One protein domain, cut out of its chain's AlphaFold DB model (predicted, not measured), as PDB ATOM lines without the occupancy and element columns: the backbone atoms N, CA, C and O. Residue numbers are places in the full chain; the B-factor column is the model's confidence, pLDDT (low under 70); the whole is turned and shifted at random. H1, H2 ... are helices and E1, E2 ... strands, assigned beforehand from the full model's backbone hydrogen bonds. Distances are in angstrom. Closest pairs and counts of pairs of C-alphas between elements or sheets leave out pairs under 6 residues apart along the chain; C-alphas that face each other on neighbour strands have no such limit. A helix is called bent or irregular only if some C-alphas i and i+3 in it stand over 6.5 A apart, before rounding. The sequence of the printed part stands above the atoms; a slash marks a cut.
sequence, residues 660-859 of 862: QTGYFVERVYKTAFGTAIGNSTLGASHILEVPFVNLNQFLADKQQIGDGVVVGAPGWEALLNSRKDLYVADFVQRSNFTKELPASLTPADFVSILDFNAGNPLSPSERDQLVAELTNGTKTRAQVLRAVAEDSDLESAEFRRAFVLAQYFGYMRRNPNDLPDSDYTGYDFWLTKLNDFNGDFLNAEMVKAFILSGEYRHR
ATOM      1  N   GLN A 660     260.354 102.565 248.914       95.50
ATOM      2  CA  GLN A 660     259.481 103.327 249.804       95.50
ATOM      3  C   GLN A 660     259.211 104.762 249.327       95.50
ATOM      4  O   GLN A 660     258.423 105.465 249.960       95.50
ATOM      5  N   THR A 661     259.831 105.194 248.225       94.69
ATOM      6  CA  THR A 661     259.577 106.492 247.582       94.69
ATOM      7  C   THR A 661     258.978 106.279 246.191       94.69
ATOM      8  O   THR A 661     257.761 106.279 246.056       94.69
ATOM      9  N   GLY A 662     259.797 106.029 245.169       94.88
ATOM     10  CA  GLY A 662     259.375 105.881 243.777       94.88
ATOM     11  C   GLY A 662     258.361 104.760 243.561       94.88
ATOM     12  O   GLY A 662     257.290 105.002 243.012       94.88
ATOM     13  N   TYR A 663     258.642 103.545 244.038       97.50
ATOM     14  CA  TYR A 663     257.689 102.446 243.852       97.50
ATOM     15  C   TYR A 663     256.399 102.650 244.664       97.50
ATOM     16  O   TYR A 663     255.311 102.284 244.230       97.50
ATOM     17  N   PHE A 664     256.489 103.309 245.819       98.19
ATOM     18  CA  PHE A 664     255.302 103.707 246.570       98.19
ATOM     19  C   PHE A 664     254.436 104.730 245.806       98.19
ATOM     20  O   PHE A 664     253.214 104.614 245.835       98.19
ATOM     21  N   VAL A 665     255.033 105.685 245.077       97.75
ATOM     22  CA  VAL A 665     254.284 106.615 244.206       97.75
ATOM     23  C   VAL A 665     253.496 105.855 243.148       97.75
ATOM     24  O   VAL A 665     252.294 106.074 243.020       97.75
ATOM     25  N   GLU A 666     254.152 104.954 242.417       97.56
ATOM     26  CA  GLU A 666     253.505 104.153 241.372       97.56
ATOM     27  C   GLU A 666     252.297 103.387 241.935       97.56
ATOM     28  O   GLU A 666     251.190 103.537 241.412       97.56
ATOM     29  N   ARG A 667     252.460 102.707 243.080       98.44
ATOM     30  CA  ARG A 667     251.360 101.993 243.742       98.44
ATOM     31  C   ARG A 667     250.220 102.910 244.166       98.44
ATOM     32  O   ARG A 667     249.064 102.552 243.984       98.44
ATOM     33  N   VAL A 668     250.506 104.109 244.676       98.69
ATOM     34  CA  VAL A 668     249.454 105.083 245.013       98.69
ATOM     35  C   VAL A 668     248.659 105.497 243.770       98.69
ATOM     36  O   VAL A 668     247.430 105.565 243.834       98.69
ATOM     37  N   TYR A 669     249.320 105.709 242.628       98.38
ATOM     38  CA  TYR A 669     248.635 105.965 241.356       98.38
ATOM     39  C   TYR A 669     247.805 104.763 240.896       98.38
ATOM     40  O   TYR A 669     246.650 104.949 240.508       98.38
ATOM     41  N   LYS A 670     248.346 103.545 240.997       97.69
ATOM     42  CA  LYS A 670     247.636 102.300 240.682       97.69
ATOM     43  C   LYS A 670     246.389 102.123 241.547       97.69
ATOM     44  O   LYS A 670     245.314 101.869 241.015       97.69
ATOM     45  N   THR A 671     246.486 102.328 242.857       98.56
ATOM     46  CA  THR A 671     245.347 102.253 243.783       98.56
ATOM     47  C   THR A 671     244.307 103.343 243.508       98.56
ATOM     48  O   THR A 671     243.106 103.098 243.596       98.56
ATOM     49  N   ALA A 672     244.732 104.556 243.155       97.75
ATOM     50  CA  ALA A 672     243.811 105.665 242.923       97.75
ATOM     51  C   ALA A 672     243.101 105.599 241.563       97.75
ATOM     52  O   ALA A 672     241.908 105.889 241.493       97.75
ATOM     53  N   PHE A 673     243.814 105.229 240.497       95.75
ATOM     54  CA  PHE A 673     243.345 105.391 239.114       95.75
ATOM     55  C   PHE A 673     243.350 104.099 238.289       95.75
ATOM     56  O   PHE A 673     242.872 104.100 237.157       95.75
ATOM     57  N   GLY A 674     243.865 102.996 238.832       95.00
ATOM     58  CA  GLY A 674     244.005 101.736 238.112       95.00
ATOM     59  C   GLY A 674     245.201 101.730 237.160       95.00
ATOM     60  O   GLY A 674     246.205 102.406 237.375       95.00
ATOM     61  N   THR A 675     245.116 100.908 236.118       91.31
ATOM     62  CA  THR A 675     246.104 100.840 235.031       91.31
ATOM     63  C   THR A 675     245.685 101.735 233.869       91.31
ATOM     64  O   THR A 675     244.506 101.826 233.525       91.31
ATOM     65  N   ALA A 676     246.659 102.384 233.235       90.00
ATOM     66  CA  ALA A 676     246.454 103.020 231.944       90.00
ATOM     67  C   ALA A 676     246.484 101.970 230.821       90.00
ATOM     68  O   ALA A 676     246.922 100.832 231.004       90.00
ATOM     69  N   ILE A 677     246.006 102.372 229.645       89.69
ATOM     70  CA  ILE A 677     245.989 101.542 228.442       89.69
ATOM     71  C   ILE A 677     246.973 102.121 227.426       89.69
ATOM     72  O   ILE A 677     246.859 103.281 227.029       89.69
ATOM     73  N   GLY A 678     247.916 101.289 226.995       90.62
ATOM     74  CA  GLY A 678     248.839 101.545 225.898       90.62
ATOM     75  C   GLY A 678     248.562 100.643 224.696       90.62
ATOM     76  O   GLY A 678     247.903  99.610 224.811       90.62
ATOM     77  N   ASN A 679     249.091 101.019 223.534       94.25
ATOM     78  CA  ASN A 679     249.142 100.137 222.368       94.25
ATOM     79  C   ASN A 679     250.529  99.492 222.289       94.25
ATOM     80  O   ASN A 679     251.526 100.157 222.561       94.25
ATOM     81  N   SER A 680     250.587  98.229 221.883       96.44
ATOM     82  CA  SER A 680     251.826  97.528 221.535       96.44
ATOM     83  C   SER A 680     251.656  96.848 220.183       96.44
ATOM     84  O   SER A 680     250.558  96.419 219.818       96.44
ATOM     85  N   THR A 681     252.746  96.754 219.427       95.94
ATOM     86  CA  THR A 681     252.836  95.999 218.173       95.94
ATOM     87  C   THR A 681     253.737  94.768 218.289       95.94
ATOM     88  O   THR A 681     254.007  94.108 217.282       95.94
ATOM     89  N   LEU A 682     254.172  94.414 219.506       95.25
ATOM     90  CA  LEU A 682     254.991  93.230 219.754       95.25
ATOM     91  C   LEU A 682     254.239  91.959 219.331       95.25
ATOM     92  O   LEU A 682     253.206  91.603 219.893       95.25
ATOM     93  N   GLY A 683     254.755  91.267 218.313       94.25
ATOM     94  CA  GLY A 683     254.117  90.093 217.708       94.25
ATOM     95  C   GLY A 683     252.884  90.433 216.856       94.25
ATOM     96  O   GLY A 683     252.833  90.056 215.686       94.25
ATOM     97  N   ALA A 684     251.912  91.154 217.420       93.25
ATOM     98  CA  ALA A 684     250.741  91.712 216.743       93.25
ATOM     99  C   ALA A 684     250.201  92.938 217.504       93.25
ATOM    100  O   ALA A 684     250.462  93.100 218.694       93.25
ATOM    101  N   SER A 685     249.411  93.786 216.833       95.62
ATOM    102  CA  SER A 685     248.777  94.941 217.485       95.62
ATOM    103  C   SER A 685     247.799  94.500 218.577       95.62
ATOM    104  O   SER A 685     246.869  93.738 218.299       95.62
ATOM    105  N   HIS A 686     248.002  94.983 219.801       95.56
ATOM    106  CA  HIS A 686     247.136  94.713 220.944       95.56
ATOM    107  C   HIS A 686     247.164  95.855 221.971       95.56
ATOM    108  O   HIS A 686     248.017  96.744 221.934       95.56
ATOM    109  N   ILE A 687     246.186  95.822 222.875       94.25
ATOM    110  CA  ILE A 687     246.084  96.720 224.026       94.25
ATOM    111  C   ILE A 687     246.905  96.133 225.176       94.25
ATOM    112  O   ILE A 687     246.751  94.956 225.500       94.25
ATOM    113  N   LEU A 688     247.729  96.968 225.801       94.94
ATOM    114  CA  LEU A 688     248.578  96.629 226.934       94.94
ATOM    115  C   LEU A 688     248.183  97.449 228.162       94.94
ATOM    116  O   LEU A 688     248.003  98.663 228.074       94.94
ATOM    117  N   GLU A 689     248.096  96.798 229.319       91.94
ATOM    118  CA  GLU A 689     247.981  97.498 230.598       91.94
ATOM    119  C   GLU A 689     249.346  98.026 231.041       91.94
ATOM    120  O   GLU A 689     250.320  97.272 231.144       91.94
ATOM    121  N   VAL A 690     249.410  99.321 231.336       94.00
ATOM    122  CA  VAL A 690     250.639 100.013 231.737       94.00
ATOM    123  C   VAL A 690     250.406 100.840 233.005       94.00
ATOM    124  O   VAL A 690     249.265 101.230 233.281       94.00
ATOM    125  N   PRO A 691     251.454 101.112 233.802       95.44
ATOM    126  CA  PRO A 691     251.347 102.014 234.942       95.44
ATOM    127  C   PRO A 691     250.775 103.375 234.536       95.44
ATOM    128  O   PRO A 691     251.089 103.903 233.471       95.44
ATOM    129  N   PHE A 692     249.920 103.944 235.386       93.56
ATOM    130  CA  PHE A 692     249.223 105.199 235.085       93.56
ATOM    131  C   PHE A 692     250.138 106.431 235.165       93.56
ATOM    132  O   PHE A 692     249.921 107.425 234.472       93.56
ATOM    133  N   VAL A 693     251.133 106.390 236.053       95.69
ATOM    134  CA  VAL A 693     251.988 107.535 236.373       95.69
ATOM    135  C   VAL A 693     252.956 107.855 235.227       95.69
ATOM    136  O   VAL A 693     253.589 106.959 234.675       95.69
ATOM    137  N   ASN A 694     253.104 109.141 234.897       93.38
ATOM    138  CA  ASN A 694     254.132 109.621 233.965       93.38
ATOM    139  C   ASN A 694     255.366 110.167 234.702       93.38
ATOM    140  O   ASN A 694     255.323 110.407 235.908       93.38
ATOM    141  N   LEU A 695     256.461 110.402 233.973       91.94
ATOM    142  CA  LEU A 695     257.742 110.807 234.557       91.94
ATOM    143  C   LEU A 695     257.644 112.072 235.427       91.94
ATOM    144  O   LEU A 695     258.135 112.080 236.553       91.94
ATOM    145  N   ASN A 696     256.986 113.128 234.944       87.88
ATOM    146  CA  ASN A 696     256.907 114.403 235.669       87.88
ATOM    147  C   ASN A 696     256.135 114.255 236.989       87.88
ATOM    148  O   ASN A 696     256.557 114.777 238.021       87.88
ATOM    149  N   GLN A 697     255.018 113.522 236.957       91.31
ATOM    150  CA  GLN A 697     254.237 113.186 238.151       91.31
ATOM    151  C   GLN A 697     255.065 112.353 239.130       91.31
ATOM    152  O   GLN A 697     255.138 112.667 240.317       91.31
ATOM    153  N   PHE A 698     255.738 111.326 238.610       94.25
ATOM    154  CA  PHE A 698     256.576 110.430 239.389       94.25
ATOM    155  C   PHE A 698     257.691 111.178 240.124       94.25
ATOM    156  O   PHE A 698     257.889 110.968 241.319       94.25
ATOM    157  N   LEU A 699     258.414 112.060 239.428       90.81
ATOM    158  CA  LEU A 699     259.534 112.804 240.003       90.81
ATOM    159  C   LEU A 699     259.080 113.764 241.107       90.81
ATOM    160  O   LEU A 699     259.676 113.751 242.186       90.81
ATOM    161  N   ALA A 700     258.015 114.535 240.866       87.56
ATOM    162  CA  ALA A 700     257.481 115.485 241.841       87.56
ATOM    163  C   ALA A 700     257.055 114.788 243.144       87.56
ATOM    164  O   ALA A 700     257.460 115.179 244.243       87.56
ATOM    165  N   ASP A 701     256.296 113.700 243.021       92.88
ATOM    166  CA  ASP A 701     255.734 112.983 244.166       92.88
ATOM    167  C   ASP A 701     256.807 112.208 244.934       92.88
ATOM    168  O   ASP A 701     256.844 112.208 246.170       92.88
ATOM    169  N   LYS A 702     257.760 111.612 244.212       92.06
ATOM    170  CA  LYS A 702     258.904 110.941 244.824       92.06
ATOM    171  C   LYS A 702     259.768 111.930 245.609       92.06
ATOM    172  O   LYS A 702     260.187 111.607 246.721       92.06
ATOM    173  N   GLN A 703     260.018 113.124 245.065       88.06
ATOM    174  CA  GLN A 703     260.806 114.154 245.745       88.06
ATOM    175  C   GLN A 703     260.115 114.636 247.031       88.06
ATOM    176  O   GLN A 703     260.786 114.837 248.043       88.06
ATOM    177  N   GLN A 704     258.781 114.732 247.043       88.44
ATOM    178  CA  GLN A 704     258.015 115.050 248.252       88.44
ATOM    179  C   GLN A 704     258.185 113.992 249.355       88.44
ATOM    180  O   GLN A 704     258.336 114.346 250.528       88.44
ATOM    181  N   ILE A 705     258.168 112.703 248.999       93.38
ATOM    182  CA  ILE A 705     258.315 111.612 249.975       93.38
ATOM    183  C   ILE A 705     259.764 111.513 250.480       93.38
ATOM    184  O   ILE A 705     259.988 111.276 251.667       93.38
ATOM    185  N   GLY A 706     260.745 111.707 249.595       90.50
ATOM    186  CA  GLY A 706     262.172 111.602 249.910       90.50
ATOM    187  C   GLY A 706     262.769 112.796 250.667       90.50
ATOM    188  O   GLY A 706     263.908 112.709 251.120       90.50
ATOM    189  N   ASP A 707     262.038 113.905 250.830       86.38
ATOM    190  CA  ASP A 707     262.569 115.156 251.392       86.38
ATOM    191  C   ASP A 707     263.175 114.990 252.804       86.38
ATOM    192  O   ASP A 707     262.477 114.808 253.814       86.38
ATOM    193  N   GLY A 708     264.506 115.096 252.872       84.56
ATOM    194  CA  GLY A 708     265.311 114.950 254.088       84.56
ATOM    195  C   GLY A 708     265.491 113.509 254.578       84.56
ATOM    196  O   GLY A 708     266.095 113.305 255.632       84.56
ATOM    197  N   VAL A 709     264.980 112.511 253.851       88.44
ATOM    198  CA  VAL A 709     265.110 111.095 254.213       88.44
ATOM    199  C   VAL A 709     266.459 110.567 253.732       88.44
ATOM    200  O   VAL A 709     266.744 110.539 252.541       88.44
ATOM    201  N   VAL A 710     267.276 110.093 254.672       87.69
ATOM    202  CA  VAL A 710     268.503 109.337 254.389       87.69
ATOM    203  C   VAL A 710     268.374 107.988 255.080       87.69
ATOM    204  O   VAL A 710     268.409 107.914 256.310       87.69
ATOM    205  N   VAL A 711     268.184 106.919 254.306       88.38
ATOM    206  CA  VAL A 711     267.991 105.572 254.859       88.38
ATOM    207  C   VAL A 711     269.209 105.163 255.691       88.38
ATOM    208  O   VAL A 711     270.346 105.250 255.239       88.38
ATOM    209  N   GLY A 712     268.963 104.722 256.927       87.00
ATOM    210  CA  GLY A 712     270.001 104.354 257.894       87.00
ATOM    211  C   GLY A 712     270.459 105.494 258.815       87.00
ATOM    212  O   GLY A 712     271.136 105.222 259.808       87.00
ATOM    213  N   ALA A 713     270.073 106.748 258.557       88.75
ATOM    214  CA  ALA A 713     270.326 107.857 259.480       88.75
ATOM    215  C   ALA A 713     269.372 107.807 260.692       88.75
ATOM    216  O   ALA A 713     268.221 107.419 260.539       88.75
ATOM    217  N   PRO A 714     269.767 108.223 261.908       93.62
ATOM    218  CA  PRO A 714     268.886 108.146 263.077       93.62
ATOM    219  C   PRO A 714     267.505 108.797 262.855       93.62
ATOM    220  O   PRO A 714     267.420 109.988 262.568       93.62
ATOM    221  N   GLY A 715     266.425 108.025 263.024       94.62
ATOM    222  CA  GLY A 715     265.039 108.506 262.908       94.62
ATOM    223  C   GLY A 715     264.468 108.561 261.485       94.62
ATOM    224  O   GLY A 715     263.365 109.087 261.304       94.62
ATOM    225  N   TRP A 716     265.175 108.026 260.484       93.94
ATOM    226  CA  TRP A 716     264.751 108.064 259.082       93.94
ATOM    227  C   TRP A 716     263.398 107.379 258.827       93.94
ATOM    228  O   TRP A 716     262.618 107.885 258.024       93.94
ATOM    229  N   GLU A 717     263.068 106.292 259.533       96.44
ATOM    230  CA  GLU A 717     261.804 105.561 259.364       96.44
ATOM    231  C   GLU A 717     260.598 106.415 259.772       96.44
ATOM    232  O   GLU A 717     259.561 106.419 259.108       96.44
ATOM    233  N   ALA A 718     260.728 107.148 260.881       96.56
ATOM    234  CA  ALA A 718     259.676 108.027 261.378       96.56
ATOM    235  C   ALA A 718     259.478 109.222 260.439       96.56
ATOM    236  O   ALA A 718     258.341 109.581 260.130       96.56
ATOM    237  N   LEU A 719     260.581 109.799 259.943       94.75
ATOM    238  CA  LEU A 719     260.530 110.873 258.958       94.75
ATOM    239  C   LEU A 719     259.857 110.398 257.667       94.75
ATOM    240  O   LEU A 719     258.893 111.019 257.236       94.75
ATOM    241  N   LEU A 720     260.296 109.273 257.100       95.88
ATOM    242  CA  LEU A 720     259.721 108.690 255.888       95.88
ATOM    243  C   LEU A 720     258.219 108.426 256.037       95.88
ATOM    244  O   LEU A 720     257.438 108.803 255.166       95.88
ATOM    245  N   ASN A 721     257.792 107.836 257.157       96.69
ATOM    246  CA  ASN A 721     256.371 107.609 257.419       96.69
ATOM    247  C   ASN A 721     255.575 108.914 257.479       96.69
ATOM    248  O   ASN A 721     254.503 108.993 256.881       96.69
ATOM    249  N   SER A 722     256.117 109.944 258.132       95.94
ATOM    250  CA  SER A 722     255.499 111.269 258.160       95.94
ATOM    251  C   SER A 722     255.426 111.902 256.765       95.94
ATOM    252  O   SER A 722     254.412 112.517 256.434       95.94
ATOM    253  N   ARG A 723     256.453 111.730 255.922       94.12
ATOM    254  CA  ARG A 723     256.446 112.220 254.534       94.12
ATOM    255  C   ARG A 723     255.404 111.510 253.679       94.12
ATOM    256  O   ARG A 723     254.684 112.184 252.948       94.12
ATOM    257  N   LYS A 724     255.264 110.191 253.818       97.31
ATOM    258  CA  LYS A 724     254.208 109.418 253.149       97.31
ATOM    259  C   LYS A 724     252.812 109.881 253.554       97.31
ATOM    260  O   LYS A 724     251.980 110.069 252.675       97.31
ATOM    261  N   ASP A 725     252.569 110.108 254.848       96.44
ATOM    262  CA  ASP A 725     251.279 110.614 255.339       96.44
ATOM    263  C   ASP A 725     250.942 111.989 254.753       96.44
ATOM    264  O   ASP A 725     249.824 112.207 254.288       96.44
ATOM    265  N   LEU A 726     251.915 112.904 254.728       92.81
ATOM    266  CA  LEU A 726     251.749 114.220 254.110       92.81
ATOM    267  C   LEU A 726     251.492 114.116 252.603       92.81
ATOM    268  O   LEU A 726     250.636 114.830 252.086       92.81
ATOM    269  N   TYR A 727     252.207 113.226 251.914       95.56
ATOM    270  CA  TYR A 727     252.016 112.971 250.490       95.56
ATOM    271  C   TYR A 727     250.604 112.463 250.189       95.56
ATOM    272  O   TYR A 727     249.909 113.082 249.391       95.56
ATOM    273  N   VAL A 728     250.121 111.407 250.855       98.00
ATOM    274  CA  VAL A 728     248.767 110.894 250.574       98.00
ATOM    275  C   VAL A 728     247.673 111.867 251.008       98.00
ATOM    276  O   VAL A 728     246.614 111.908 250.386       98.00
ATOM    277  N   ALA A 729     247.912 112.680 252.044       96.00
ATOM    278  CA  ALA A 729     246.987 113.731 252.456       96.00
ATOM    279  C   ALA A 729     246.857 114.831 251.394       96.00
ATOM    280  O   ALA A 729     245.745 115.291 251.150       96.00
ATOM    281  N   ASP A 730     247.962 115.218 250.752       91.50
ATOM    282  CA  ASP A 730     247.972 116.138 249.610       91.50
ATOM    283  C   ASP A 730     247.335 115.499 248.366       91.50
ATOM    284  O   ASP A 730     246.447 116.078 247.740       91.50
ATOM    285  N   PHE A 731     247.710 114.253 248.063       95.94
ATOM    286  CA  PHE A 731     247.267 113.515 246.883       95.94
ATOM    287  C   PHE A 731     245.741 113.428 246.780       95.94
ATOM    288  O   PHE A 731     245.176 113.675 245.714       95.94
ATOM    289  N   VAL A 732     245.050 113.148 247.891       97.31
ATOM    290  CA  VAL A 732     243.580 113.042 247.897       97.31
ATOM    291  C   VAL A 732     242.851 114.380 247.722       97.31
ATOM    292  O   VAL A 732     241.638 114.379 247.514       97.31
ATOM    293  N   GLN A 733     243.555 115.512 247.812       93.62
ATOM    294  CA  GLN A 733     242.998 116.846 247.555       93.62
ATOM    295  C   GLN A 733     243.164 117.281 246.096       93.62
ATOM    296  O   GLN A 733     242.589 118.289 245.684       93.62
ATOM    297  N   ARG A 734     243.939 116.541 245.292       89.06
ATOM    298  CA  ARG A 734     244.187 116.891 243.891       89.06
ATOM    299  C   ARG A 734     242.904 116.785 243.073       89.06
ATOM    300  O   ARG A 734     242.087 115.884 243.262       89.06
ATOM    301  N   SER A 735     242.739 117.696 242.117       86.38
ATOM    302  CA  SER A 735     241.516 117.799 241.313       86.38
ATOM    303  C   SER A 735     241.193 116.507 240.555       86.38
ATOM    304  O   SER A 735     240.041 116.081 240.552       86.38
ATOM    305  N   ASN A 736     242.201 115.838 239.989       88.00
ATOM    306  CA  ASN A 736     242.051 114.530 239.347       88.00
ATOM    307  C   ASN A 736     241.545 113.458 240.325       88.00
ATOM    308  O   ASN A 736     240.603 112.746 239.997       88.00
ATOM    309  N   PHE A 737     242.096 113.389 241.541       96.00
ATOM    310  CA  PHE A 737     241.631 112.454 242.563       96.00
ATOM    311  C   PHE A 737     240.189 112.752 242.970       96.00
ATOM    312  O   PHE A 737     239.344 111.867 242.940       96.00
ATOM    313  N   THR A 738     239.869 114.006 243.298       93.12
ATOM    314  CA  THR A 738     238.511 114.384 243.730       93.12
ATOM    315  C   THR A 738     237.455 114.223 242.634       93.12
ATOM    316  O   THR A 738     236.273 114.090 242.946       93.12
ATOM    317  N   LYS A 739     237.866 114.224 241.361       89.81
ATOM    318  CA  LYS A 739     236.988 113.993 240.214       89.81
ATOM    319  C   LYS A 739     236.637 112.514 240.059       89.81
ATOM    320  O   LYS A 739     235.464 112.203 239.883       89.81
ATOM    321  N   GLU A 740     237.630 111.629 240.127       89.00
ATOM    322  CA  GLU A 740     237.424 110.178 239.983       89.00
ATOM    323  C   GLU A 740     236.865 109.546 241.270       89.00
ATOM    324  O   GLU A 740     236.024 108.651 241.235       89.00
ATOM    325  N   LEU A 741     237.288 110.058 242.427       95.50
ATOM    326  CA  LEU A 741     236.933 109.575 243.760       95.50
ATOM    327  C   LEU A 741     236.354 110.728 244.602       95.50
ATOM    328  O   LEU A 741     236.996 111.188 245.557       95.50
ATOM    329  N   PRO A 742     235.136 111.212 244.290       92.88
ATOM    330  CA  PRO A 742     234.540 112.346 244.987       92.88
ATOM    331  C   PRO A 742     234.181 112.019 246.441       92.88
ATOM    332  O   PRO A 742     233.938 110.869 246.818       92.88
ATOM    333  N   ALA A 743     234.093 113.062 247.271       92.62
ATOM    334  CA  ALA A 743     233.709 112.947 248.682       92.62
ATOM    335  C   ALA A 743     232.263 112.448 248.888       92.62
ATOM    336  O   ALA A 743     231.910 112.054 249.994       92.62
ATOM    337  N   SER A 744     231.437 112.451 247.836       93.25
ATOM    338  CA  SER A 744     230.072 111.918 247.849       93.25
ATOM    339  C   SER A 744     229.999 110.388 247.828       93.25
ATOM    340  O   SER A 744     228.918 109.846 248.045       93.25
ATOM    341  N   LEU A 745     231.104 109.689 247.538       95.81
ATOM    342  CA  LEU A 745     231.149 108.227 247.601       95.81
ATOM    343  C   LEU A 745     230.948 107.744 249.036       95.81
ATOM    344  O   LEU A 745     231.518 108.306 249.976       95.81
ATOM    345  N   THR A 746     230.192 106.659 249.203       98.06
ATOM    346  CA  THR A 746     230.107 106.002 250.508       98.06
ATOM    347  C   THR A 746     231.474 105.413 250.890       98.06
ATOM    348  O   THR A 746     232.281 105.111 250.004       98.06
ATOM    349  N   PRO A 747     231.768 105.207 252.188       98.19
ATOM    350  CA  PRO A 747     232.993 104.527 252.604       98.19
ATOM    351  C   PRO A 747     233.185 103.157 251.935       98.19
ATOM    352  O   PRO A 747     234.300 102.823 251.545       98.19
ATOM    353  N   ALA A 748     232.099 102.399 251.750       97.81
ATOM    354  CA  ALA A 748     232.120 101.097 251.087       97.81
ATOM    355  C   ALA A 748     232.480 101.206 249.600       97.81
ATOM    356  O   ALA A 748     233.364 100.482 249.137       97.81
ATOM    357  N   ASP A 749     231.855 102.134 248.869       97.88
ATOM    358  CA  ASP A 749     232.151 102.347 247.447       97.88
ATOM    359  C   ASP A 749     233.584 102.841 247.257       97.88
ATOM    360  O   ASP A 749     234.295 102.361 246.381       97.88
ATOM    361  N   PHE A 750     234.035 103.763 248.111       98.62
ATOM    362  CA  PHE A 750     235.395 104.284 248.056       98.62
ATOM    363  C   PHE A 750     236.437 103.175 248.225       98.62
ATOM    364  O   PHE A 750     237.304 103.038 247.369       98.62
ATOM    365  N   VAL A 751     236.334 102.359 249.281       98.62
ATOM    366  CA  VAL A 751     237.273 101.245 249.504       98.62
ATOM    367  C   VAL A 751     237.195 100.231 248.362       98.62
ATOM    368  O   VAL A 751     238.233  99.780 247.891       98.62
ATOM    369  N   SER A 752     235.992  99.916 247.872       97.69
ATOM    370  CA  SER A 752     235.812  98.945 246.782       97.69
ATOM    371  C   SER A 752     236.439  99.412 245.468       97.69
ATOM    372  O   SER A 752     237.015  98.599 244.754       97.69
ATOM    373  N   ILE A 753     236.361 100.708 245.145       97.56
ATOM    374  CA  ILE A 753     237.010 101.258 243.947       97.56
ATOM    375  C   ILE A 753     238.535 101.214 244.092       97.56
ATOM    376  O   ILE A 753     239.211 100.819 243.147       97.56
ATOM    377  N   LEU A 754     239.080 101.580 245.259       98.56
ATOM    378  CA  LEU A 754     240.529 101.513 245.495       98.56
ATOM    379  C   LEU A 754     241.062 100.078 245.382       98.56
ATOM    380  O   LEU A 754     242.075  99.851 244.726       98.56
ATOM    381  N   ASP A 755     240.361  99.123 245.997       98.25
ATOM    382  CA  ASP A 755     240.685  97.696 245.943       98.25
ATOM    383  C   ASP A 755     240.631  97.182 244.497       98.25
ATOM    384  O   ASP A 755     241.595  96.606 243.996       98.25
ATOM    385  N   PHE A 756     239.561  97.506 243.765       96.94
ATOM    386  CA  PHE A 756     239.419  97.152 242.354       96.94
ATOM    387  C   PHE A 756     240.552  97.720 241.486       96.94
ATOM    388  O   PHE A 756     241.173  96.984 240.717       96.94
ATOM    389  N   ASN A 757     240.860  99.010 241.630       97.12
ATOM    390  CA  ASN A 757     241.930  99.680 240.888       97.12
ATOM    391  C   ASN A 757     243.304  99.049 241.168       97.12
ATOM    392  O   ASN A 757     244.104  98.845 240.245       97.12
ATOM    393  N   ALA A 758     243.537  98.668 242.427       96.69
ATOM    394  CA  ALA A 758     244.723  97.953 242.880       96.69
ATOM    395  C   ALA A 758     244.788  96.483 242.410       96.69
ATOM    396  O   ALA A 758     245.797  95.822 242.630       96.69
ATOM    397  N   GLY A 759     243.766  95.959 241.729       94.81
ATOM    398  CA  GLY A 759     243.741  94.568 241.264       94.81
ATOM    399  C   GLY A 759     243.173  93.571 242.278       94.81
ATOM    400  O   GLY A 759     243.385  92.372 242.129       94.81
ATOM    401  N   ASN A 760     242.397  94.053 243.248       96.88
ATOM    402  CA  ASN A 760     241.772  93.310 244.348       96.88
ATOM    403  C   ASN A 760     242.769  92.609 245.296       96.88
ATOM    404  O   ASN A 760     242.637  91.399 245.508       96.88
ATOM    405  N   PRO A 761     243.778  93.318 245.841       97.12
ATOM    406  CA  PRO A 761     244.722  92.732 246.790       97.12
ATOM    407  C   PRO A 761     244.090  92.417 248.156       97.12
ATOM    408  O   PRO A 761     244.567  91.528 248.850       97.12
ATOM    409  N   LEU A 762     243.014  93.106 248.559       97.88
ATOM    410  CA  LEU A 762     242.477  92.966 249.912       97.88
ATOM    411  C   LEU A 762     241.679  91.668 250.093       97.88
ATOM    412  O   LEU A 762     240.772  91.338 249.321       97.88
ATOM    413  N   SER A 763     241.893  90.987 251.220       97.62
ATOM    414  CA  SER A 763     240.946  89.973 251.684       97.62
ATOM    415  C   SER A 763     239.596  90.608 252.062       97.62
ATOM    416  O   SER A 763     239.530  91.783 252.445       97.62
ATOM    417  N   PRO A 764     238.487  89.839 252.061       97.44
ATOM    418  CA  PRO A 764     237.197  90.342 252.531       97.44
ATOM    419  C   PRO A 764     237.259  90.958 253.938       97.44
ATOM    420  O   PRO A 764     236.619  91.975 254.179       97.44
ATOM    421  N   SER A 765     238.064  90.388 254.843       97.56
ATOM    422  CA  SER A 765     238.257  90.915 256.199       97.56
ATOM    423  C   SER A 765     238.973  92.263 256.233       97.56
ATOM    424  O   SER A 765     238.561  93.139 256.989       97.56
ATOM    425  N   GLU A 766     240.019  92.449 255.425       98.00
ATOM    426  CA  GLU A 766     240.767  93.713 255.371       98.00
ATOM    427  C   GLU A 766     239.916  94.821 254.762       98.00
ATOM    428  O   GLU A 766     239.841  95.924 255.307       98.00
ATOM    429  N   ARG A 767     239.196  94.509 253.679       98.19
ATOM    430  CA  ARG A 767     238.261  95.445 253.056       98.19
ATOM    431  C   ARG A 767     237.177  95.881 254.043       98.19
ATOM    432  O   ARG A 767     236.951  97.078 254.210       98.19
ATOM    433  N   ASP A 768     236.537  94.932 254.727       98.00
ATOM    434  CA  ASP A 768     235.480  95.232 255.698       98.00
ATOM    435  C   ASP A 768     236.023  96.055 256.887       98.00
ATOM    436  O   ASP A 768     235.346  96.970 257.369       98.00
ATOM    437  N   GLN A 769     237.268  95.806 257.315       98.50
ATOM    438  CA  GLN A 769     237.947  96.612 258.331       98.50
ATOM    439  C   GLN A 769     238.184  98.054 257.860       98.50
ATOM    440  O   GLN A 769     237.820  98.986 258.579       98.50
ATOM    441  N   LEU A 770     238.739  98.264 256.662       98.50
ATOM    442  CA  LEU A 770     238.992  99.609 256.129       98.50
ATOM    443  C   LEU A 770     237.694 100.405 255.938       98.50
ATOM    444  O   LEU A 770     237.656 101.604 256.224       98.50
ATOM    445  N   VAL A 771     236.608  99.743 255.520       98.69
ATOM    446  CA  VAL A 771     235.275 100.360 255.434       98.69
ATOM    447  C   VAL A 771     234.787 100.793 256.813       98.69
ATOM    448  O   VAL A 771     234.312 101.922 256.965       98.69
ATOM    449  N   ALA A 772     234.912  99.933 257.827       98.44
ATOM    450  CA  ALA A 772     234.505 100.257 259.191       98.44
ATOM    451  C   ALA A 772     235.335 101.410 259.779       98.44
ATOM    452  O   ALA A 772     234.779 102.325 260.388       98.44
ATOM    453  N   GLU A 773     236.651 101.406 259.565       98.44
ATOM    454  CA  GLU A 773     237.562 102.443 260.054       98.44
ATOM    455  C   GLU A 773     237.301 103.805 259.400       98.44
ATOM    456  O   GLU A 773     237.286 104.833 260.083       98.44
ATOM    457  N   LEU A 774     237.017 103.827 258.095       98.12
ATOM    458  CA  LEU A 774     236.630 105.049 257.395       98.12
ATOM    459  C   LEU A 774     235.248 105.549 257.833       98.12
ATOM    460  O   LEU A 774     235.063 106.745 258.044       98.12
ATOM    461  N   THR A 775     234.286 104.639 258.008       98.00
ATOM    462  CA  THR A 775     232.921 104.971 258.456       98.00
ATOM    463  C   THR A 775     232.922 105.577 259.859       98.00
ATOM    464  O   THR A 775     232.214 106.547 260.116       98.00
ATOM    465  N   ASN A 776     233.746 105.038 260.761       97.19
ATOM    466  CA  ASN A 776     233.866 105.510 262.141       97.19
ATOM    467  C   ASN A 776     234.812 106.715 262.294       97.19
ATOM    468  O   ASN A 776     234.966 107.230 263.401       97.19
ATOM    469  N   GLY A 777     235.469 107.150 261.213       95.25
ATOM    470  CA  GLY A 777     236.429 108.253 261.228       95.25
ATOM    471  C   GLY A 777     237.747 107.943 261.946       95.25
ATOM    472  O   GLY A 777     238.475 108.872 262.291       95.25
ATOM    473  N   THR A 778     238.077 106.669 262.186       97.38
ATOM    474  CA  THR A 778     239.378 106.272 262.758       97.38
ATOM    475  C   THR A 778     240.494 106.302 261.716       97.38
ATOM    476  O   THR A 778     241.651 106.525 262.073       97.38
ATOM    477  N   LYS A 779     240.151 106.131 260.432       97.94
ATOM    478  CA  LYS A 779     241.020 106.444 259.293       97.94
ATOM    479  C   LYS A 779     240.391 107.506 258.402       97.94
ATOM    480  O   LYS A 779     239.188 107.526 258.160       97.94
ATOM    481  N   THR A 780     241.240 108.366 257.861       98.06
ATOM    482  CA  THR A 780     240.895 109.287 256.773       98.06
ATOM    483  C   THR A 780     240.941 108.582 255.414       98.06
ATOM    484  O   THR A 780     241.566 107.530 255.269       98.06
ATOM    485  N   ARG A 781     240.360 109.198 254.374       98.06
ATOM    486  CA  ARG A 781     240.476 108.711 252.981       98.06
ATOM    487  C   ARG A 781     241.934 108.536 252.542       98.06
ATOM    488  O   ARG A 781     242.248 107.557 251.878       98.06
ATOM    489  N   ALA A 782     242.816 109.446 252.960       98.38
ATOM    490  CA  ALA A 782     244.248 109.377 252.682       98.38
ATOM    491  C   ALA A 782     244.909 108.157 253.342       98.38
ATOM    492  O   ALA A 782     245.672 107.437 252.706       98.38
ATOM    493  N   GLN A 783     244.572 107.879 254.604       98.44
ATOM    494  CA  GLN A 783     245.097 106.716 255.326       98.44
ATOM    495  C   GLN A 783     244.560 105.387 254.783       98.44
ATOM    496  O   GLN A 783     245.266 104.385 254.851       98.44
ATOM    497  N   VAL A 784     243.334 105.368 254.254       98.62
ATOM    498  CA  VAL A 784     242.780 104.204 253.547       98.62
ATOM    499  C   VAL A 784     243.487 103.997 252.207       98.62
ATOM    500  O   VAL A 784     243.938 102.889 251.948       98.62
ATOM    501  N   LEU A 785     243.662 105.052 251.399       98.75
ATOM    502  CA  LEU A 785     244.437 104.998 250.151       98.75
ATOM    503  C   LEU A 785     245.839 104.428 250.392       98.75
ATOM    504  O   LEU A 785     246.259 103.505 249.702       98.75
ATOM    505  N   ARG A 786     246.534 104.945 251.411       98.50
ATOM    506  CA  ARG A 786     247.851 104.451 251.813       98.50
ATOM    507  C   ARG A 786     247.821 102.977 252.217       98.50
ATOM    508  O   ARG A 786     248.702 102.239 251.800       98.50
ATOM    509  N   ALA A 787     246.835 102.559 253.012       98.31
ATOM    510  CA  ALA A 787     246.738 101.176 253.475       98.31
ATOM    511  C   ALA A 787     246.620 100.184 252.310       98.31
ATOM    512  O   ALA A 787     247.304  99.170 252.325       98.31
ATOM    513  N   VAL A 788     245.818 100.503 251.287       98.62
ATOM    514  CA  VAL A 788     245.698  99.659 250.085       98.62
ATOM    515  C   VAL A 788     246.966  99.722 249.225       98.62
ATOM    516  O   VAL A 788     247.409  98.703 248.713       98.62
ATOM    517  N   ALA A 789     247.590 100.897 249.090       98.50
ATOM    518  CA  ALA A 789     248.825 101.055 248.314       98.50
ATOM    519  C   ALA A 789     250.038 100.323 248.931       98.50
ATOM    520  O   ALA A 789     250.940  99.899 248.208       98.50
ATOM    521  N   GLU A 790     250.080 100.182 250.260       97.94
ATOM    522  CA  GLU A 790     251.127  99.453 250.995       97.94
ATOM    523  C   GLU A 790     250.804  97.964 251.201       97.94
ATOM    524  O   GLU A 790     251.576  97.267 251.860       97.94
ATOM    525  N   ASP A 791     249.700  97.465 250.639       98.44
ATOM    526  CA  ASP A 791     249.350  96.051 250.710       98.44
ATOM    527  C   ASP A 791     250.421  95.175 250.029       98.44
ATOM    528  O   ASP A 791     250.921  95.499 248.944       98.44
ATOM    529  N   SER A 792     250.803  94.068 250.674       97.44
ATOM    530  CA  SER A 792     251.887  93.202 250.202       97.44
ATOM    531  C   SER A 792     251.549  92.438 248.922       97.44
ATOM    532  O   SER A 792     252.458  92.127 248.141       97.44
ATOM    533  N   ASP A 793     250.269  92.143 248.688       97.62
ATOM    534  CA  ASP A 793     249.827  91.448 247.481       97.62
ATOM    535  C   ASP A 793     249.877  92.402 246.284       97.62
ATOM    536  O   ASP A 793     250.388  92.025 245.226       97.62
ATOM    537  N   LEU A 794     249.485  93.671 246.471       97.50
ATOM    538  CA  LEU A 794     249.710  94.722 245.470       97.50
ATOM    539  C   LEU A 794     251.207  94.940 245.222       97.50
ATOM    540  O   LEU A 794     251.640  94.991 244.069       97.50
ATOM    541  N   GLU A 795     252.009  95.037 246.287       96.25
ATOM    542  CA  GLU A 795     253.461  95.210 246.182       96.25
ATOM    543  C   GLU A 795     254.114  94.117 245.338       96.25
ATOM    544  O   GLU A 795     255.002  94.394 244.534       96.25
ATOM    545  N   SER A 796     253.664  92.877 245.490       94.81
ATOM    546  CA  SER A 796     254.200  91.746 244.736       94.81
ATOM    547  C   SER A 796     253.674  91.717 243.297       94.81
ATOM    548  O   SER A 796     254.431  91.426 242.367       94.81
ATOM    549  N   ALA A 797     252.389  92.028 243.099       94.12
ATOM    550  CA  ALA A 797     251.722  91.957 241.800       94.12
ATOM    551  C   ALA A 797     252.175  93.052 240.819       94.12
ATOM    552  O   ALA A 797     252.253  92.797 239.615       94.12
ATOM    553  N   GLU A 798     252.492  94.251 241.313       95.25
ATOM    554  CA  GLU A 798     252.853  95.397 240.466       95.25
ATOM    555  C   GLU A 798     254.365  95.489 240.185       95.25
ATOM    556  O   GLU A 798     254.796  96.150 239.235       95.25
ATOM    557  N   PHE A 799     255.187  94.741 240.932       95.00
ATOM    558  CA  PHE A 799     256.642  94.918 240.968       95.00
ATOM    559  C   PHE A 799     257.293  94.883 239.586       95.00
ATOM    560  O   PHE A 799     258.147  95.708 239.271       95.00
ATOM    561  N   ARG A 800     256.892  93.933 238.732       95.19
ATOM    562  CA  ARG A 800     257.511  93.741 237.409       95.19
ATOM    563  C   ARG A 800     257.210  94.898 236.459       95.19
ATOM    564  O   ARG A 800     258.106  95.331 235.740       95.19
ATOM    565  N   ARG A 801     255.976  95.414 236.476       95.62
ATOM    566  CA  ARG A 801     255.572  96.571 235.664       95.62
ATOM    567  C   ARG A 801     256.308  97.828 236.123       95.62
ATOM    568  O   ARG A 801     256.943  98.501 235.311       95.62
ATOM    569  N   ALA A 802     256.344  98.070 237.432       96.00
ATOM    570  CA  ALA A 802     257.099  99.177 238.009       96.00
ATOM    571  C   ALA A 802     258.616  99.069 237.753       96.00
ATOM    572  O   ALA A 802     259.265 100.077 237.472       96.00
ATOM    573  N   PHE A 803     259.190  97.859 237.791       96.12
ATOM    574  CA  PHE A 803     260.606  97.628 237.489       96.12
ATOM    575  C   PHE A 803     260.951  98.020 236.051       96.12
ATOM    576  O   PHE A 803     261.964  98.686 235.828       96.12
ATOM    577  N   VAL A 804     260.097  97.653 235.085       97.06
ATOM    578  CA  VAL A 804     260.263  98.041 233.676       97.06
ATOM    579  C   VAL A 804     260.134  99.551 233.517       97.06
ATOM    580  O   VAL A 804     261.009 100.169 232.911       97.06
ATOM    581  N   LEU A 805     259.104 100.154 234.113       96.75
ATOM    582  CA  LEU A 805     258.883 101.600 234.066       96.75
ATOM    583  C   LEU A 805     260.094 102.377 234.598       96.75
ATOM    584  O   LEU A 805     260.540 103.342 233.979       96.75
ATOM    585  N   ALA A 806     260.674 101.922 235.709       95.81
ATOM    586  CA  ALA A 806     261.828 102.570 236.310       95.81
ATOM    587  C   ALA A 806     263.079 102.543 235.426       95.81
ATOM    588  O   ALA A 806     263.919 103.427 235.571       95.81
ATOM    589  N   GLN A 807     263.210 101.599 234.487       95.94
ATOM    590  CA  GLN A 807     264.323 101.644 233.535       95.94
ATOM    591  C   GLN A 807     264.175 102.833 232.569       95.94
ATOM    592  O   GLN A 807     265.151 103.533 232.304       95.94
ATOM    593  N   TYR A 808     262.958 103.110 232.091       96.62
ATOM    594  CA  TYR A 808     262.684 104.269 231.232       96.62
ATOM    595  C   TYR A 808     262.830 105.585 232.003       96.62
ATOM    596  O   TYR A 808     263.507 106.500 231.539       96.62
ATOM    597  N   PHE A 809     262.274 105.662 233.213       95.69
ATOM    598  CA  PHE A 809     262.361 106.872 234.036       95.69
ATOM    599  C   PHE A 809     263.775 107.155 234.551       95.69
ATOM    600  O   PHE A 809     264.168 108.316 234.644       95.69
ATOM    601  N   GLY A 810     264.536 106.115 234.894       94.50
ATOM    602  CA  GLY A 810     265.905 106.234 235.386       94.50
ATOM    603  C   GLY A 810     266.891 106.523 234.260       94.50
ATOM    604  O   GLY A 810     267.459 107.608 234.205       94.50
ATOM    605  N   TYR A 811     267.078 105.575 233.338       95.12
ATOM    606  CA  TYR A 811     268.128 105.686 232.320       95.12
ATOM    607  C   TYR A 811     267.764 106.636 231.186       95.12
ATOM    608  O   TYR A 811     268.595 107.449 230.787       95.12
ATOM    609  N   MET A 812     266.543 106.530 230.663       93.00
ATOM    610  CA  MET A 812     266.148 107.243 229.441       93.00
ATOM    611  C   MET A 812     265.545 108.616 229.727       93.00
ATOM    612  O   MET A 812     265.454 109.443 228.824       93.00
ATOM    613  N   ARG A 813     265.141 108.865 230.982       92.69
ATOM    614  CA  ARG A 813     264.515 110.115 231.431       92.69
ATOM    615  C   ARG A 813     263.306 110.511 230.566       92.69
ATOM    616  O   ARG A 813     263.091 111.687 230.298       92.69
ATOM    617  N   ARG A 814     262.498 109.529 230.146       92.88
ATOM    618  CA  ARG A 814     261.268 109.732 229.355       92.88
ATOM    619  C   ARG A 814     260.193 108.697 229.680       92.88
ATOM    620  O   ARG A 814     260.483 107.690 230.328       92.88
ATOM    621  N   ASN A 815     258.960 108.918 229.221       94.25
ATOM    622  CA  ASN A 815     257.928 107.884 229.279       94.25
ATOM    623  C   ASN A 815     258.205 106.788 228.238       94.25
ATOM    624  O   ASN A 815     258.786 107.079 227.189       94.25
ATOM    625  N   PRO A 816     257.769 105.535 228.469       95.69
ATOM    626  CA  PRO A 816     258.068 104.437 227.548       95.69
ATOM    627  C   PRO A 816     257.498 104.595 226.133       95.69
ATOM    628  O   PRO A 816     257.938 103.903 225.227       95.69
ATOM    629  N   ASN A 817     256.519 105.482 225.956       93.25
ATOM    630  CA  ASN A 817     255.860 105.787 224.689       93.25
ATOM    631  C   ASN A 817     256.224 107.172 224.127       93.25
ATOM    632  O   ASN A 817     255.570 107.635 223.190       93.25
ATOM    633  N   ASP A 818     257.191 107.859 224.737       90.38
ATOM    634  CA  ASP A 818     257.775 109.063 224.159       90.38
ATOM    635  C   ASP A 818     258.816 108.674 223.101       90.38
ATOM    636  O   ASP A 818     259.411 107.596 223.177       90.38
ATOM    637  N   LEU A 819     259.090 109.580 222.155       83.94
ATOM    638  CA  LEU A 819     260.113 109.370 221.128       83.94
ATOM    639  C   LEU A 819     261.455 108.917 221.746       83.94
ATOM    640  O   LEU A 819     261.824 109.402 222.814       83.94
ATOM    641  N   PRO A 820     262.205 108.014 221.087       86.50
ATOM    642  CA  PRO A 820     261.996 107.502 219.726       86.50
ATOM    643  C   PRO A 820     260.899 106.434 219.586       86.50
ATOM    644  O   PRO A 820     260.564 106.066 218.459       86.50
ATOM    645  N   ASP A 821     260.319 105.955 220.688       90.38
ATOM    646  CA  ASP A 821     259.194 105.026 220.641       90.38
ATOM    647  C   ASP A 821     257.904 105.765 220.241       90.38
ATOM    648  O   ASP A 821     257.674 106.916 220.610       90.38
ATOM    649  N   SER A 822     257.048 105.112 219.452       88.00
ATOM    650  CA  SER A 822     255.735 105.657 219.063       88.00
ATOM    651  C   SER A 822     254.571 105.058 219.857       88.00
ATOM    652  O   SER A 822     253.427 105.487 219.698       88.00
ATOM    653  N   ASP A 823     254.843 104.023 220.653       92.62
ATOM    654  CA  ASP A 823     253.883 103.254 221.440       92.62
ATOM    655  C   ASP A 823     254.602 102.506 222.588       92.62
ATOM    656  O   ASP A 823     255.755 102.796 222.888       92.62
ATOM    657  N   TYR A 824     253.940 101.552 223.249       96.88
ATOM    658  CA  TYR A 824     254.506 100.789 224.370       96.88
ATOM    659  C   TYR A 824     255.189  99.474 223.950       96.88
ATOM    660  O   TYR A 824     255.449  98.629 224.805       96.88
ATOM    661  N   THR A 825     255.512  99.270 222.670       97.31
ATOM    662  CA  THR A 825     256.117  98.015 222.178       97.31
ATOM    663  C   THR A 825     257.436  97.686 222.883       97.31
ATOM    664  O   THR A 825     257.673  96.534 223.253       97.31
ATOM    665  N   GLY A 826     258.292  98.686 223.121       96.44
ATOM    666  CA  GLY A 826     259.541  98.493 223.861       96.44
ATOM    667  C   GLY A 826     259.302  98.101 225.322       96.44
ATOM    668  O   GLY A 826     259.988  97.233 225.864       96.44
ATOM    669  N   TYR A 827     258.317  98.720 225.974       97.50
ATOM    670  CA  TYR A 827     257.930  98.387 227.346       97.50
ATOM    671  C   TYR A 827     257.387  96.955 227.437       97.50
ATOM    672  O   TYR A 827     257.814  96.185 228.295       97.50
ATOM    673  N   ASP A 828     256.505  96.585 226.510       97.81
ATOM    674  CA  ASP A 828     255.915  95.253 226.402       97.81
ATOM    675  C   ASP A 828     256.971  94.161 226.200       97.81
ATOM    676  O   ASP A 828     256.956  93.128 226.871       97.81
ATOM    677  N   PHE A 829     257.954  94.420 225.332       97.50
ATOM    678  CA  PHE A 829     259.069  93.505 225.104       97.50
ATOM    679  C   PHE A 829     259.809  93.193 226.407       97.50
ATOM    680  O   PHE A 829     260.035  92.025 226.734       97.50
ATOM    681  N   TRP A 830     260.162  94.226 227.173       97.38
ATOM    682  CA  TRP A 830     260.886  94.047 228.428       97.38
ATOM    683  C   TRP A 830     260.032  93.414 229.518       97.38
ATOM    684  O   TRP A 830     260.537  92.570 230.258       97.38
ATOM    685  N   LEU A 831     258.747  93.760 229.596       97.12
ATOM    686  CA  LEU A 831     257.821  93.135 230.534       97.12
ATOM    687  C   LEU A 831     257.647  91.641 230.231       97.12
ATOM    688  O   LEU A 831     257.744  90.817 231.140       97.12
ATOM    689  N   THR A 832     257.456  91.282 228.960       96.75
ATOM    690  CA  THR A 832     257.361  89.890 228.499       96.75
ATOM    691  C   THR A 832     258.641  89.127 228.814       96.75
ATOM    692  O   THR A 832     258.594  88.088 229.469       96.75
ATOM    693  N   LYS A 833     259.805  89.687 228.460       96.88
ATOM    694  CA  LYS A 833     261.098  89.054 228.741       96.88
ATOM    695  C   LYS A 833     261.306  88.846 230.241       96.88
ATOM    696  O   LYS A 833     261.701  87.768 230.666       96.88
ATOM    697  N   LEU A 834     261.013  89.850 231.066       95.75
ATOM    698  CA  LEU A 834     261.144  89.731 232.516       95.75
ATOM    699  C   LEU A 834     260.192  88.666 233.086       95.75
ATOM    700  O   LEU A 834     260.571  87.934 234.001       95.75
ATOM    701  N   ASN A 835     258.983  88.538 232.532       95.75
ATOM    702  CA  ASN A 835     258.034  87.489 232.902       95.75
ATOM    703  C   ASN A 835     258.532  86.084 232.537       95.75
ATOM    704  O   ASN A 835     258.414  85.187 233.374       95.75
ATOM    705  N   ASP A 836     259.142  85.902 231.363       96.56
ATOM    706  CA  ASP A 836     259.710  84.616 230.921       96.56
ATOM    707  C   ASP A 836     260.819  84.113 231.859       96.56
ATOM    708  O   ASP A 836     260.973  82.908 232.066       96.56
ATOM    709  N   PHE A 837     261.555  85.034 232.487       95.88
ATOM    710  CA  PHE A 837     262.575  84.735 233.498       95.88
ATOM    711  C   PHE A 837     262.066  84.877 234.940       95.88
ATOM    712  O   PHE A 837     262.854  84.980 235.878       95.88
ATOM    713  N   ASN A 838     260.747  84.869 235.149       92.62
ATOM    714  CA  ASN A 838     260.106  84.930 236.465       92.62
ATOM    715  C   ASN A 838     260.550  86.125 237.344       92.62
ATOM    716  O   ASN A 838     260.561  86.034 238.571       92.62
ATOM    717  N   GLY A 839     260.889  87.260 236.732       89.00
ATOM    718  CA  GLY A 839     261.379  88.451 237.431       89.00
ATOM    719  C   GLY A 839     262.895  88.504 237.637       89.00
ATOM    720  O   GLY A 839     263.388  89.480 238.199       89.00
ATOM    721  N   ASP A 840     263.650  87.499 237.188       91.69
ATOM    722  CA  ASP A 840     265.109  87.503 237.273       91.69
ATOM    723  C   ASP A 840     265.712  88.458 236.232       91.69
ATOM    724  O   ASP A 840     265.898  88.118 235.061       91.69
ATOM    725  N   PHE A 841     266.023  89.679 236.672       89.44
ATOM    726  CA  PHE A 841     266.568  90.734 235.817       89.44
ATOM    727  C   PHE A 841     267.972  90.422 235.276       89.44
ATOM    728  O   PHE A 841     268.360  91.005 234.258       89.44
ATOM    729  N   LEU A 842     268.735  89.539 235.940       89.00
ATOM    730  CA  LEU A 842     270.065  89.126 235.488       89.00
ATOM    731  C   LEU A 842     269.931  88.185 234.296       89.00
ATOM    732  O   LEU A 842     270.520  88.444 233.249       89.00
ATOM    733  N   ASN A 843     269.108  87.145 234.431       92.06
ATOM    734  CA  ASN A 843     268.857  86.195 233.347       92.06
ATOM    735  C   ASN A 843     268.054  86.823 232.195       92.06
ATOM    736  O   ASN A 843     268.283  86.490 231.034       92.06
ATOM    737  N   ALA A 844     267.186  87.796 232.487       93.62
ATOM    738  CA  ALA A 844     266.536  88.617 231.466       93.62
ATOM    739  C   ALA A 844     267.494  89.624 230.792       93.62
ATOM    740  O   ALA A 844     267.110  90.267 229.812       93.62
ATOM    741  N   GLU A 845     268.724  89.782 231.297       95.31
ATOM    742  CA  GLU A 845     269.728  90.767 230.864       95.31
ATOM    743  C   GLU A 845     269.186  92.203 230.782       95.31
ATOM    744  O   GLU A 845     269.650  93.018 229.985       95.31
ATOM    745  N   MET A 846     268.173  92.523 231.586       94.88
ATOM    746  CA  MET A 846     267.399  93.746 231.415       94.88
ATOM    747  C   MET A 846     268.214  94.972 231.807       94.88
ATOM    748  O   MET A 846     268.486  95.827 230.971       94.88
ATOM    749  N   VAL A 847     268.701  95.013 233.049       95.69
ATOM    750  CA  VAL A 847     269.541  96.120 233.538       95.69
ATOM    751  C   VAL A 847     270.785  96.281 232.661       95.69
ATOM    752  O   VAL A 847     271.127  97.394 232.274       95.69
ATOM    753  N   LYS A 848     271.409  95.162 232.264       95.75
ATOM    754  CA  LYS A 848     272.545  95.141 231.331       95.75
ATOM    755  C   LYS A 848     272.221  95.851 230.013       95.75
ATOM    756  O   LYS A 848     273.022  96.656 229.549       95.75
ATOM    757  N   ALA A 849     271.073  95.558 229.410       96.69
ATOM    758  CA  ALA A 849     270.690  96.155 228.139       96.69
ATOM    759  C   ALA A 849     270.471  97.669 228.243       96.69
ATOM    760  O   ALA A 849     270.889  98.393 227.345       96.69
ATOM    761  N   PHE A 850     269.882  98.157 229.338       96.69
ATOM    762  CA  PHE A 850     269.678  99.594 229.534       96.69
ATOM    763  C   PHE A 850     270.994 100.340 229.795       96.69
ATOM    764  O   PHE A 850     271.247 101.344 229.130       96.69
ATOM    765  N   ILE A 851     271.885  99.831 230.660       96.56
ATOM    766  CA  ILE A 851     273.178 100.497 230.933       96.56
ATOM    767  C   ILE A 851     274.141 100.483 229.733       96.56
ATOM    768  O   ILE A 851     275.054 101.305 229.667       96.56
ATOM    769  N   LEU A 852     273.969  99.540 228.799       95.56
ATOM    770  CA  LEU A 852     274.750  99.450 227.559       95.56
ATOM    771  C   LEU A 852     274.041 100.079 226.354       95.56
ATOM    772  O   LEU A 852     274.616 100.113 225.267       95.56
ATOM    773  N   SER A 853     272.803 100.545 226.520       95.50
ATOM    774  CA  SER A 853     272.041 101.137 225.426       95.50
ATOM    775  C   SER A 853     272.720 102.405 224.910       95.50
ATOM    776  O   SER A 853     273.295 103.176 225.681       95.50
ATOM    777  N   GLY A 854     272.619 102.634 223.597       92.94
ATOM    778  CA  GLY A 854     273.088 103.881 222.992       92.94
ATOM    779  C   GLY A 854     272.385 105.094 223.601       92.94
ATOM    780  O   GLY A 854     273.047 106.061 223.936       92.94
ATOM    781  N   GLU A 855     271.074 104.997 223.847       92.06
ATOM    782  CA  GLU A 855     270.286 106.087 224.437       92.06
ATOM    783  C   GLU A 855     270.795 106.502 225.828       92.06
ATOM    784  O   GLU A 855     270.903 107.694 226.093       92.06
ATOM    785  N   TYR A 856     271.181 105.556 226.696       95.12
ATOM    786  CA  TYR A 856     271.765 105.903 227.995       95.12
ATOM    787  C   TYR A 856     273.200 106.421 227.873       95.12
ATOM    788  O   TYR A 856     273.540 107.434 228.474       95.12
ATOM    789  N   ARG A 857     274.060 105.737 227.109       95.75
ATOM    790  CA  ARG A 857     275.486 106.092 227.019       95.75
ATOM    791  C   ARG A 857     275.720 107.428 226.317       95.75
ATOM    792  O   ARG A 857     276.566 108.191 226.776       95.75
ATOM    793  N   HIS A 858     274.940 107.725 225.277       93.56
ATOM    794  CA  HIS A 858     274.986 108.997 224.553       93.56
ATOM    795  C   HIS A 858     274.485 110.185 225.370       93.56
ATOM    796  O   HIS A 858     274.572 111.298 224.877       93.56
ATOM    797  N   ARG A 859     274.001 109.996 226.605       93.62
ATOM    798  CA  ARG A 859     273.807 111.117 227.533       93.62
ATOM    799  C   ARG A 859     275.118 111.724 228.013       93.62
ATOM    800  O   ARG A 859     275.091 112.831 228.512       93.62
TER     801      ARG A 859
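Overview. This is residues 660 to 859 of the 862 residues of the protein "Calx-beta domain-containing protein" of Acidobacteria bacterium (UniProt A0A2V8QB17). A cluster of mostly crossed helices, H1 to H3 and H5 to H7, is joined at H1 to the long, kinked helix H8, whose far part has the three helices H9, H10 and H11 packed on it. H1 lies near the middle with H2, H5, H7 and H8 packed on it, H5 to H7 lie toward one end of the longest axis, H9 to H11 lie toward the other, and the small strand hairpin E1 and E2 runs along one side. The 200 printed residues have eleven named helices and two named strands, in the order H1, E1, E2, H2 to H11. The sheet, E1 - E2, is antiparallel and the class is mostly helix. The whole is compact, with a radius of gyration of the C-alphas of 18.0 A and spans of 54 by 44 by 31 A.

Along the chain. Find C-alpha 662 at (259.375, 105.881, 243.777); there H1 begins and runs 16.7 A to residue 673. E1, residues 676 to 680, and E2, 686 to 690, come next. Then follow H2, residues 695 to 706, H3, 716 to 731 and 22.0 A long, H4, 735 to 740, H5, 747 to 757, H6, 764 to 775, and H7, 781 to 789. H8, residues 792 to 812, is 28.8 A long and begins at (251.887, 93.202, 250.202); it is irregular, with C-alphas 797 and 800 7.5 A apart, and has a kink of 56 degrees near residue 800. H9, residues 825 to 836, H10, 846 to 851, and H11, 854 to 857, finish at C-alpha 857, (275.486, 106.092, 227.019).

Arrangement. Start at H1: its residues 662 to 666 touch H2, closest at the C-alphas of Gly 662 and Lys 702, 5.2 A. H1 touches H7 at a steep tilt of 65 degrees, C-alphas 668 and 789 being closest at 5.2 A. H1 and H5 touch only at their ends, C-alphas 671 and 757 at 5.2 A. H4 is close to H1 but not clearly touching, C-alphas 672 and 737 at 7.1 A. H3 touches H7, C-alphas 729 and 782 at 5.1 A. H6 and H7, a helical hairpin, only just touch, with 3 pairs of C-alphas within 8 A. Across the hairpin E1 and E2, look for N 678 and O 688, 2.8 A. H8 touches H1, H9, H10 and, only just with 3 pairs, H11; C-alphas 804 and 831 are the closest of H8 and H9, 6.3 A. Every O i to N i+4 pair is within hydrogen-bond range in H1 to H7, H9 and H10; in H8 it is 13 of 17, and H11 is too short for such a pair.

Size, cuts and confidence. The C-alphas farthest apart, of Asn 776 and His 858, are 55.8 A apart. The printed part has no cut. The link H8 to H9, residues 813 to 824, is long. Mean pLDDT of the printed part is 94.9, and no printed residue is under 70.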